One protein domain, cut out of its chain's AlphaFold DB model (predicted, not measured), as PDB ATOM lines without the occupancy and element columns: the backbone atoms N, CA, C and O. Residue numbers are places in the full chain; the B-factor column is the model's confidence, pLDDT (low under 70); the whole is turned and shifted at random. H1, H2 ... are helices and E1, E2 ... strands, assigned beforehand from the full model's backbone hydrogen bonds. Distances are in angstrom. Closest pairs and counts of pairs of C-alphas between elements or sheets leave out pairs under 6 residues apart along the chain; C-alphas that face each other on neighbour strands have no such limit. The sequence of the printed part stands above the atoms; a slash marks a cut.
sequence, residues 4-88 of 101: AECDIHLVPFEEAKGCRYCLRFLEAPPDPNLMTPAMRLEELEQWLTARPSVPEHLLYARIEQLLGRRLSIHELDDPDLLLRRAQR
ATOM      1  N   ALA A   4     122.567 145.085 107.956       88.25
ATOM      2  CA  ALA A   4     123.153 143.923 107.304       88.25
ATOM      3  C   ALA A   4     122.040 142.922 106.974       88.25
ATOM      4  O   ALA A   4     120.961 142.972 107.561       88.25
ATOM      5  N   GLU A   5     122.300 142.002 106.051       92.25
ATOM      6  CA  GLU A   5     121.395 140.897 105.735       92.25
ATOM      7  C   GLU A   5     121.929 139.602 106.354       92.25
ATOM      8  O   GLU A   5     123.136 139.365 106.382       92.25
ATOM      9  N   CYS A   6     121.036 138.806 106.939       93.00
ATOM     10  CA  CYS A   6     121.374 137.514 107.526       93.00
ATOM     11  C   CYS A   6     121.432 136.437 106.437       93.00
ATOM     12  O   CYS A   6     120.397 136.136 105.854       93.00
ATOM     13  N   ASP A   7     122.576 135.781 106.250       91.50
ATOM     14  CA  ASP A   7     122.748 134.763 105.196       91.50
ATOM     15  C   ASP A   7     121.890 133.502 105.397       91.50
ATOM     16  O   ASP A   7     121.607 132.775 104.451       91.50
ATOM     17  N   ILE A   8     121.446 133.244 106.631       91.12
ATOM     18  CA  ILE A   8     120.613 132.080 106.964       91.12
ATOM     19  C   ILE A   8     119.138 132.334 106.637       91.12
ATOM     20  O   ILE A   8     118.457 131.481 106.074       91.12
ATOM     21  N   HIS A   9     118.620 133.489 107.053       92.31
ATOM     22  CA  HIS A   9     117.186 133.788 107.003       92.31
ATOM     23  C   HIS A   9     116.818 134.772 105.890       92.31
ATOM     24  O   HIS A   9     115.632 134.979 105.649       92.31
ATOM     25  N   LEU A  10     117.815 135.385 105.242       93.00
ATOM     26  CA  LEU A  10     117.676 136.385 104.180       93.00
ATOM     27  C   LEU A  10     116.784 137.562 104.599       93.00
ATOM     28  O   LEU A  10     115.901 138.008 103.869       93.00
ATOM     29  N   VAL A  11     116.990 138.039 105.831       91.56
ATOM     30  CA  VAL A  11     116.273 139.188 106.398       91.56
ATOM     31  C   VAL A  11     117.243 140.270 106.863       91.56
ATOM     32  O   VAL A  11     118.335 139.939 107.345       91.56
ATOM     33  N   PRO A  12     116.842 141.552 106.790       91.62
ATOM     34  CA  PRO A  12     117.631 142.642 107.338       91.62
ATOM     35  C   PRO A  12     117.705 142.551 108.866       91.62
ATOM     36  O   PRO A  12     116.742 142.167 109.540       91.62
ATOM     37  N   PHE A  13     118.849 142.933 109.424       91.00
ATOM     38  CA  PHE A  13     119.066 143.037 110.860       91.00
ATOM     39  C   PHE A  13     120.048 144.163 111.209       91.00
ATOM     40  O   PHE A  13     120.869 144.596 110.397       91.00
ATOM     41  N   GLU A  14     119.973 144.637 112.452       90.75
ATOM     42  CA  GLU A  14     120.966 145.555 113.011       90.75
ATOM     43  C   GLU A  14     122.147 144.747 113.559       90.75
ATOM     44  O   GLU A  14     121.953 143.926 114.455       90.75
ATOM     45  N   GLU A  15     123.373 145.005 113.089       85.19
ATOM     46  CA  GLU A  15     124.569 144.236 113.492       85.19
ATOM     47  C   GLU A  15     124.743 144.142 115.019       85.19
ATOM     48  O   GLU A  15     125.055 143.077 115.543       85.19
ATOM     49  N   ALA A  16     124.455 145.226 115.750       86.12
ATOM     50  CA  ALA A  16     124.557 145.263 117.212       86.12
ATOM     51  C   ALA A  16     123.496 144.416 117.939       86.12
ATOM     52  O   ALA A  16     123.687 144.071 119.105       86.12
ATOM     53  N   LYS A  17     122.372 144.110 117.282       88.50
ATOM     54  CA  LYS A  17     121.277 143.308 117.849       88.50
ATOM     55  C   LYS A  17     121.303 141.864 117.366       88.50
ATOM     56  O   LYS A  17     120.819 141.004 118.086       88.50
ATOM     57  N   GLY A  18     121.846 141.597 116.182       90.25
ATOM     58  CA  GLY A  18     121.765 140.290 115.534       90.25
ATOM     59  C   GLY A  18     120.397 140.011 114.892       90.25
ATOM     60  O   GLY A  18     119.429 140.760 115.032       90.25
ATOM     61  N   CYS A  19     120.318 138.912 114.148       94.75
ATOM     62  CA  CYS A  19     119.120 138.416 113.503       94.75
ATOM     63  C   CYS A  19     118.189 137.778 114.535       94.75
ATOM     64  O   CYS A  19     118.539 136.810 115.213       94.75
ATOM     65  N   ARG A  20     116.951 138.276 114.591       94.75
ATOM     66  CA  ARG A  20     115.915 137.800 115.518       94.75
ATOM     67  C   ARG A  20     115.646 136.295 115.412       94.75
ATOM     68  O   ARG A  20     115.381 135.661 116.428       94.75
ATOM     69  N   TYR A  21     115.677 135.727 114.207       94.69
ATOM     70  CA  TYR A  21     115.383 134.306 114.001       94.69
ATOM     71  C   TYR A  21     116.536 133.413 114.463       94.69
ATOM     72  O   TYR A  21     116.292 132.438 115.168       94.69
ATOM     73  N   CYS A  22     117.782 133.799 114.163       94.75
ATOM     74  CA  CYS A  22     118.967 133.113 114.678       94.75
ATOM     75  C   CYS A  22     118.989 133.127 116.210       94.75
ATOM     76  O   CYS A  22     119.197 132.093 116.833       94.75
ATOM     77  N   LEU A  23     118.719 134.282 116.825       94.50
ATOM     78  CA  LEU A  23     118.667 134.400 118.283       94.50
ATOM     79  C   LEU A  23     117.580 133.515 118.893       94.50
ATOM     80  O   LEU A  23     117.858 132.776 119.827       94.50
ATOM     81  N   ARG A  24     116.371 133.525 118.320       95.00
ATOM     82  CA  ARG A  24     115.272 132.666 118.779       95.00
ATOM     83  C   ARG A  24     115.609 131.177 118.667       95.00
ATOM     84  O   ARG A  24     115.204 130.400 119.523       95.00
ATOM     85  N   PHE A  25     116.328 130.767 117.624       94.50
ATOM     86  CA  PHE A  25     116.831 129.398 117.522       94.50
ATOM     87  C   PHE A  25     117.819 129.087 118.656       94.50
ATOM     88  O   PHE A  25     117.698 128.056 119.309       94.50
ATOM     89  N   LEU A  26     118.752 130.001 118.934       93.69
ATOM     90  CA  LEU A  26     119.767 129.842 119.981       93.69
ATOM     91  C   LEU A  26     119.210 129.907 121.416       93.69
ATOM     92  O   LEU A  26     119.886 129.452 122.335       93.69
ATOM     93  N   GLU A  27     117.993 130.415 121.626       93.75
ATOM     94  CA  GLU A  27     117.293 130.351 122.922       93.75
ATOM     95  C   GLU A  27     116.876 128.921 123.295       93.75
ATOM     96  O   GLU A  27     116.837 128.574 124.476       93.75
ATOM     97  N   ALA A  28     116.559 128.087 122.302       92.81
ATOM     98  CA  ALA A  28     116.125 126.707 122.503       92.81
ATOM     99  C   ALA A  28     116.610 125.800 121.357       92.81
ATOM    100  O   ALA A  28     115.789 125.250 120.612       92.81
ATOM    101  N   PRO A  29     117.935 125.650 121.177       93.12
ATOM    102  CA  PRO A  29     118.464 124.901 120.056       93.12
ATOM    103  C   PRO A  29     118.296 123.390 120.299       93.12
ATOM    104  O   PRO A  29     118.278 122.948 121.453       93.12
ATOM    105  N   PRO A  30     118.210 122.561 119.242       92.19
ATOM    106  CA  PRO A  30     118.146 121.110 119.387       92.19
ATOM    107  C   PRO A  30     119.345 120.563 120.175       92.19
ATOM    108  O   PRO A  30     120.480 121.009 119.964       92.19
ATOM    109  N   ASP A  31     119.106 119.578 121.049       91.25
ATOM    110  CA  ASP A  31     120.181 118.878 121.764       91.25
ATOM    111  C   ASP A  31     121.058 118.111 120.755       91.25
ATOM    112  O   ASP A  31     120.567 117.179 120.106       91.25
ATOM    113  N   PRO A  32     122.362 118.428 120.634       90.75
ATOM    114  CA  PRO A  32     123.237 117.744 119.688       90.75
ATOM    115  C   PRO A  32     123.471 116.257 119.995       90.75
ATOM    116  O   PRO A  32     124.040 115.543 119.166       90.75
ATOM    117  N   ASN A  33     123.065 115.756 121.165       87.88
ATOM    118  CA  ASN A  33     123.072 114.319 121.462       87.88
ATOM    119  C   ASN A  33     121.897 113.573 120.814       87.88
ATOM    120  O   ASN A  33     121.988 112.368 120.593       87.88
ATOM    121  N   LEU A  34     120.816 114.283 120.484       91.88
ATOM    122  CA  LEU A  34     119.640 113.735 119.802       91.88
ATOM    123  C   LEU A  34     119.718 113.900 118.275       91.88
ATOM    124  O   LEU A  34     118.872 113.386 117.547       91.88
ATOM    125  N   MET A  35     120.729 114.618 117.784       90.56
ATOM    126  CA  MET A  35     120.957 114.856 116.361       90.56
ATOM    127  C   MET A  35     121.769 113.724 115.727       90.56
ATOM    128  O   MET A  35     122.717 113.196 116.313       90.56
ATOM    129  N   THR A  36     121.456 113.406 114.469       89.81
ATOM    130  CA  THR A  36     122.321 112.534 113.665       89.81
ATOM    131  C   THR A  36     123.653 113.236 113.356       89.81
ATOM    132  O   THR A  36     123.710 114.471 113.341       89.81
ATOM    133  N   PRO A  37     124.738 112.494 113.058       87.44
ATOM    134  CA  PRO A  37     126.000 113.102 112.641       87.44
ATOM    135  C   PRO A  37     125.855 114.062 111.452       87.44
ATOM    136  O   PRO A  37     126.474 115.119 111.462       87.44
ATOM    137  N   ALA A  38     125.000 113.724 110.480       89.12
ATOM    138  CA  ALA A  38     124.736 114.557 109.309       89.12
ATOM    139  C   ALA A  38     124.059 115.886 109.683       89.12
ATOM    140  O   ALA A  38     124.546 116.935 109.285       89.12
ATOM    141  N   MET A  39     123.014 115.854 110.521       92.94
ATOM    142  CA  MET A  39     122.324 117.073 110.972       92.94
ATOM    143  C   MET A  39     123.256 118.016 111.736       92.94
ATOM    144  O   MET A  39     123.165 119.230 111.600       92.94
ATOM    145  N   ARG A  40     124.156 117.468 112.564       91.62
ATOM    146  CA  ARG A  40     125.133 118.293 113.288       91.62
ATOM    147  C   ARG A  40     126.133 118.944 112.353       91.62
ATOM    148  O   ARG A  40     126.508 120.085 112.591       91.62
ATOM    149  N   LEU A  41     126.596 118.197 111.353       90.88
ATOM    150  CA  LEU A  41     127.541 118.709 110.372       90.88
ATOM    151  C   LEU A  41     126.894 119.817 109.540       90.88
ATOM    152  O   LEU A  41     127.492 120.873 109.410       90.88
ATOM    153  N   GLU A  42     125.662 119.612 109.077       92.06
ATOM    154  CA  GLU A  42     124.884 120.617 108.347       92.06
ATOM    155  C   GLU A  42     124.698 121.898 109.173       92.06
ATOM    156  O   GLU A  42     124.985 122.995 108.697       92.06
ATOM    157  N   GLU A  43     124.301 121.771 110.444       93.56
ATOM    158  CA  GLU A  43     124.150 122.939 111.313       93.56
ATOM    159  C   GLU A  43     125.496 123.649 111.554       93.56
ATOM    160  O   GLU A  43     125.573 124.877 111.541       93.56
ATOM    161  N   LEU A  44     126.577 122.890 111.751       92.44
ATOM    162  CA  LEU A  44     127.916 123.447 111.918       92.44
ATOM    163  C   LEU A  44     128.377 124.198 110.661       92.44
ATOM    164  O   LEU A  44     128.889 125.309 110.775       92.44
ATOM    165  N   GLU A  45     128.188 123.618 109.476       91.31
ATOM    166  CA  GLU A  45     128.507 124.247 108.190       91.31
ATOM    167  C   GLU A  45     127.745 125.558 108.019       91.31
ATOM    168  O   GLU A  45     128.341 126.581 107.677       91.31
ATOM    169  N   GLN A  46     126.451 125.561 108.333       91.38
ATOM    170  CA  GLN A  46     125.616 126.754 108.277       91.38
ATOM    171  C   GLN A  46     126.145 127.876 109.185       91.38
ATOM    172  O   GLN A  46     126.206 129.032 108.765       91.38
ATOM    173  N   TRP A  47     126.579 127.550 110.405       91.44
ATOM    174  CA  TRP A  47     127.138 128.531 111.341       91.44
ATOM    175  C   TRP A  47     128.537 129.031 110.967       91.44
ATOM    176  O   TRP A  47     128.856 130.180 111.263       91.44
ATOM    177  N   LEU A  48     129.364 128.195 110.334       88.62
ATOM    178  CA  LEU A  48     130.729 128.555 109.930       88.62
ATOM    179  C   LEU A  48     130.792 129.320 108.603       88.62
ATOM    180  O   LEU A  48     131.743 130.064 108.374       88.62
ATOM    181  N   THR A  49     129.813 129.123 107.718       84.25
ATOM    182  CA  THR A  49     129.800 129.736 106.378       84.25
ATOM    183  C   THR A  49     128.981 131.020 106.306       84.25
ATOM    184  O   THR A  49     129.257 131.868 105.459       84.25
ATOM    185  N   ALA A  50     127.999 131.191 107.192       82.62
ATOM    186  CA  ALA A  50     127.208 132.409 107.259       82.62
ATOM    187  C   ALA A  50     127.999 133.558 107.897       82.62
ATOM    188  O   ALA A  50     128.665 133.388 108.923       82.62
ATOM    189  N   ARG A  51     127.843 134.773 107.363       72.44
ATOM    190  CA  ARG A  51     128.247 135.998 108.052       72.44
ATOM    191  C   ARG A  51     127.617 135.992 109.450       72.44
ATOM    192  O   ARG A  51     126.398 135.791 109.550       72.44
ATOM    193  N   PRO A  52     128.393 136.243 110.527       77.06
ATOM    194  CA  PRO A  52     127.868 136.207 111.883       77.06
ATOM    195  C   PRO A  52     126.714 137.195 112.032       77.06
ATOM    196  O   PRO A  52     126.893 138.408 112.118       77.06
ATOM    197  N   SER A  53     125.500 136.656 112.031       89.38
ATOM    198  CA  SER A  53     124.266 137.405 112.257       89.38
ATOM    199  C   SER A  53     123.843 137.337 113.720       89.38
ATOM    200  O   SER A  53     122.740 137.731 114.068       89.38
ATOM    201  N   VAL A  54     124.706 136.834 114.596       91.00
ATOM    202  CA  VAL A  54     124.486 136.711 116.036       91.00
ATOM    203  C   VAL A  54     125.737 137.168 116.785       91.00
ATOM    204  O   VAL A  54     126.828 137.140 116.213       91.00
ATOM    205  N   PRO A  55     125.613 137.563 118.064       88.12
ATOM    206  CA  PRO A  55     126.765 137.820 118.918       88.12
ATOM    207  C   PRO A  55     127.728 136.626 118.986       88.12
ATOM    208  O   PRO A  55     127.306 135.485 119.177       88.12
ATOM    209  N   GLU A  56     129.028 136.911 118.904       86.25
ATOM    210  CA  GLU A  56     130.103 135.911 118.808       86.25
ATOM    211  C   GLU A  56     130.077 134.875 119.942       86.25
ATOM    212  O   GLU A  56     130.195 133.679 119.697       86.25
ATOM    213  N   HIS A  57     129.832 135.307 121.181       86.75
ATOM    214  CA  HIS A  57     129.776 134.406 122.336       86.75
ATOM    215  C   HIS A  57     128.650 133.358 122.242       86.75
ATOM    216  O   HIS A  57     128.822 132.240 122.726       86.75
ATOM    217  N   LEU A  58     127.513 133.690 121.614       90.62
ATOM    218  CA  LEU A  58     126.403 132.750 121.419       90.62
ATOM    219  C   LEU A  58     126.715 131.756 120.300       90.62
ATOM    220  O   LEU A  58     126.461 130.560 120.451       90.62
ATOM    221  N   LEU A  59     127.300 132.249 119.205       89.12
ATOM    222  CA  LEU A  59     127.775 131.410 118.106       89.12
ATOM    223  C   LEU A  59     128.790 130.385 118.615       89.12
ATOM    224  O   LEU A  59     128.648 129.189 118.378       89.12
ATOM    225  N   TYR A  60     129.770 130.853 119.384       88.88
ATOM    226  CA  TYR A  60     130.825 130.021 119.938       88.88
ATOM    227  C   TYR A  60     130.284 128.917 120.843       88.88
ATOM    228  O   TYR A  60     130.595 127.745 120.640       88.88
ATOM    229  N   ALA A  61     129.407 129.275 121.788       90.06
ATOM    230  CA  ALA A  61     128.774 128.306 122.674       90.06
ATOM    231  C   ALA A  61     128.008 127.232 121.885       90.06
ATOM    232  O   ALA A  61     128.068 126.051 122.233       90.06
ATOM    233  N   ARG A  62     127.323 127.610 120.796       92.75
ATOM    234  CA  ARG A  62     126.614 126.639 119.959       92.75
ATOM    235  C   ARG A  62     127.567 125.719 119.198       92.75
ATOM    236  O   ARG A  62     127.348 124.509 119.180       92.75
ATOM    237  N   ILE A  63     128.639 126.255 118.620       91.19
ATOM    238  CA  ILE A  63     129.648 125.454 117.915       91.19
ATOM    239  C   ILE A  63     130.323 124.461 118.881       91.19
ATOM    240  O   ILE A  63     130.461 123.283 118.549       91.19
ATOM    241  N   GLU A  64     130.679 124.883 120.099       90.75
ATOM    242  CA  GLU A  64     131.233 123.987 121.128       90.75
ATOM    243  C   GLU A  64     130.266 122.841 121.481       90.75
ATOM    244  O   GLU A  64     130.683 121.685 121.597       90.75
ATOM    245  N   GLN A  65     128.963 123.131 121.593       91.88
ATOM    246  CA  GLN A  65     127.933 122.112 121.823       91.88
ATOM    247  C   GLN A  65     127.838 121.105 120.667       91.88
ATOM    248  O   GLN A  65     127.764 119.900 120.920       91.88
ATOM    249  N   LEU A  66     127.855 121.580 119.415       90.69
ATOM    250  CA  LEU A  66     127.793 120.734 118.216       90.69
ATOM    251  C   LEU A  66     129.018 119.815 118.105       90.69
ATOM    252  O   LEU A  66     128.881 118.632 117.789       90.69
ATOM    253  N   LEU A  67     130.204 120.340 118.424       87.69
ATOM    254  CA  LEU A  67     131.460 119.587 118.425       87.69
ATOM    255  C   LEU A  67     131.622 118.681 119.650       87.69
ATOM    256  O   LEU A  67     132.408 117.733 119.616       87.69
ATOM    257  N   GLY A  68     130.910 118.968 120.742       87.25
ATOM    258  CA  GLY A  68     131.023 118.228 121.993       87.25
ATOM    259  C   GLY A  68     132.322 118.453 122.749       87.25
ATOM    260  O   GLY A  68     132.737 117.574 123.499       87.25
ATOM    261  N   ARG A  69     132.991 119.582 122.526       85.44
ATOM    262  CA  ARG A  69     134.258 119.925 123.173       85.44
ATOM    263  C   ARG A  69     134.415 121.432 123.245       85.44
ATOM    264  O   ARG A  69     133.802 122.163 122.473       85.44
ATOM    265  N   ARG A  70     135.322 121.870 124.113       85.50
ATOM    266  CA  ARG A  70     135.763 123.261 124.120       85.50
ATOM    267  C   ARG A  70     136.590 123.569 122.878       85.50
ATOM    268  O   ARG A  70     137.358 122.723 122.398       85.50
ATOM    269  N   LEU A  71     136.423 124.783 122.392       81.25
ATOM    270  CA  LEU A  71     137.245 125.372 121.357       81.25
ATOM    271  C   LEU A  71     138.297 126.288 121.991       81.25
ATOM    272  O   LEU A  71     138.178 126.705 123.149       81.25
ATOM    273  N   SER A  72     139.337 126.603 121.229       79.94
ATOM    274  CA  SER A  72     140.108 127.829 121.426       79.94
ATOM    275  C   SER A  72     139.630 128.902 120.451       79.94
ATOM    276  O   SER A  72     139.155 128.576 119.363       79.94
ATOM    277  N   ILE A  73     139.816 130.176 120.803       72.88
ATOM    278  CA  ILE A  73     139.408 131.305 119.954       72.88
ATOM    279  C   ILE A  73     140.030 131.239 118.547       72.88
ATOM    280  O   ILE A  73     139.361 131.540 117.569       72.88
ATOM    281  N   HIS A  74     141.258 130.724 118.434       75.50
ATOM    282  CA  HIS A  74     141.974 130.551 117.166       75.50
ATOM    283  C   HIS A  74     141.412 129.441 116.272       75.50
ATOM    284  O   HIS A  74     141.776 129.346 115.108       75.50
ATOM    285  N   GLU A  75     140.568 128.552 116.800       77.31
ATOM    286  CA  GLU A  75     139.967 127.496 115.980       77.31
ATOM    287  C   GLU A  75     138.809 128.012 115.122       77.31
ATOM    288  O   GLU A  75     138.483 127.369 114.132       77.31
ATOM    289  N   LEU A  76     138.204 129.156 115.468       74.56
ATOM    290  CA  LEU A  76     137.191 129.797 114.623       74.56
ATOM    291  C   LEU A  76     137.784 130.356 113.324       74.56
ATOM    292  O   LEU A  76     137.077 130.452 112.325       74.56
ATOM    293  N   ASP A  77     139.079 130.676 113.335       79.12
ATOM    294  CA  ASP A  77     139.801 131.181 112.168       79.12
ATOM    295  C   ASP A  77     140.076 130.079 111.122       79.12
ATOM    296  O   ASP A  77     140.477 130.386 110.000       79.12
ATOM    297  N   ASP A  78     139.846 128.803 111.465       83.00
ATOM    298  CA  ASP A  78     140.029 127.646 110.578       83.00
ATOM    299  C   ASP A  78     138.747 126.780 110.497       83.00
ATOM    300  O   ASP A  78     138.642 125.720 111.136       83.00
ATOM    301  N   PRO A  79     137.747 127.211 109.700       81.31
ATOM    302  CA  PRO A  79     136.498 126.473 109.504       81.31
ATOM    303  C   PRO A  79     136.711 125.044 108.988       81.31
ATOM    304  O   PRO A  79     136.034 124.112 109.431       81.31
ATOM    305  N   ASP A  80     137.685 124.839 108.098       83.88
ATOM    306  CA  ASP A  80     137.983 123.531 107.508       83.88
ATOM    307  C   ASP A  80     138.443 122.528 108.570       83.88
ATOM    308  O   ASP A  80     138.044 121.355 108.567       83.88
ATOM    309  N   LEU A  81     139.274 122.977 109.512       83.62
ATOM    310  CA  LEU A  81     139.707 122.164 110.640       83.62
ATOM    311  C   LEU A  81     138.530 121.767 111.536       83.62
ATOM    312  O   LEU A  81     138.475 120.617 111.992       83.62
ATOM    313  N   LEU A  82     137.590 122.681 111.781       83.25
ATOM    314  CA  LEU A  82     136.397 122.409 112.582       83.25
ATOM    315  C   LEU A  82     135.501 121.359 111.921       83.25
ATOM    316  O   LEU A  82     135.122 120.389 112.583       83.25
ATOM    317  N   LEU A  83     135.252 121.484 110.616       84.06
ATOM    318  CA  LEU A  83     134.455 120.527 109.847       84.06
ATOM    319  C   LEU A  83     135.090 119.132 109.829       84.06
ATOM    320  O   LEU A  83     134.430 118.136 110.129       84.06
ATOM    321  N   ARG A  84     136.404 119.038 109.583       81.94
ATOM    322  CA  ARG A  84     137.126 117.750 109.627       81.94
ATOM    323  C   ARG A  84     137.074 117.096 111.005       81.94
ATOM    324  O   ARG A  84     137.042 115.870 111.109       81.94
ATOM    325  N   ARG A  85     137.098 117.890 112.078       76.12
ATOM    326  CA  ARG A  85     137.001 117.380 113.455       76.12
ATOM    327  C   ARG A  85     135.581 116.931 113.793       76.12
ATOM    328  O   ARG A  85     135.443 115.911 114.460       76.12
ATOM    329  N   ALA A  86     134.560 117.630 113.303       77.38
ATOM    330  CA  ALA A  86     133.152 117.290 113.508       77.38
ATOM    331  C   ALA A  86     132.742 115.954 112.868       77.38
ATOM    332  O   ALA A  86     131.836 115.285 113.355       77.38
ATOM    333  N   GLN A  87     133.441 115.537 111.808       78.25
ATOM    334  CA  GLN A  87     133.246 114.228 111.175       78.25
ATOM    335  C   GLN A  87     133.709 113.052 112.052       78.25
ATOM    336  O   GLN A  87     133.359 111.903 111.779       78.25
ATOM    337  N   ARG A  88     134.503 113.300 113.104       71.25
ATOM    338  CA  ARG A  88     134.917 112.246 114.038       71.25
ATOM    339  C   ARG A  88     133.793 111.937 115.030       71.25
ATOM    340  O   ARG A  88     133.029 112.837 115.382       71.25
TER     341      ARG A  88
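Overview. This is residues 4 to 88 of the 101 residues of an uncharacterized protein of Dehalococcoidia bacterium (UniProt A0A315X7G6). A hairpin of two helices, H2 and H3, makes the core, with the short helix H4 side by side with H2; on the other side of the hairpin the short helix H1 is near H3. At one end of the longest axis, apart from H2, H3 and H4 but with Phe 13 near the first residue of H1, the first residues fold into a small loop in which residues 4 to 5 pair with residues 12 to 13 of E1. The printed part has 85 residues with one named strand and four named helices, in the order E1, H1, H2, H3, H4, and its class is mostly helix. It is compact, with a radius of gyration of the C-alphas of 12.6 A, and spans 36 by 28 by 18 A.

Along the chain. The printed part begins at Ala 4, and its first named element is E1, residues 12 to 14, with C-alpha 12 at (117.631, 142.642, 107.338). H1 follows as residues 20 to 27. H2, the longest helix, holds residues 37 to 49 and measures 18.2 A from first to last C-alpha, beginning at C-alpha 37 at (126.000, 113.102, 112.641). H3, residues 56 to 67, measures 16.4 A. H4, residues 79 to 86, measures 10.6 A, as does H1, and ends at C-alpha 86 at (133.152, 117.290, 113.508).

Arrangement. H2 and H3 form a helical hairpin: they touch, closest at the C-alphas of Arg 40 and Leu 66, 6.1 A apart, at a shallow tilt of 25 degrees, opposite ways. H2 touches H4, closest at the C-alphas of Leu 48 and Pro 79, 6.1 A apart, at a shallow tilt of 15 degrees, opposite ways. H3 only just touches H4, with 3 pairs of C-alphas within 8 A and with its residues 66 to 67 alone; the closest C-alphas are those of Leu 67 and Ala 86, 5.7 A apart. Their tilt of 36 degrees is only just steep, and they run the same way. H1 and H3 are close but not clearly touching, with the C-alphas of Leu 26 and Leu 58 closest at 7.4 A, at a steep tilt of 52 degrees. H1 is apart from H2 and H4. E1 pairs with no named strand, but its residues 12 to 13 pair with residues 4 to 5, antiparallel. In H1, H2, H3 and H4 every O i to N i+4 pair is within hydrogen-bond range.

Size, cuts and confidence. The two C-alphas farthest apart are those of Glu 14 and Arg 88, 36.1 A. The printed part has no cut. The link from E1 to H1 is tight, and the link from H3 to H4, 11 residues, is long. The mean pLDDT of the printed part is 87.8, and no printed residue is under 70; H4 has a mean of 81.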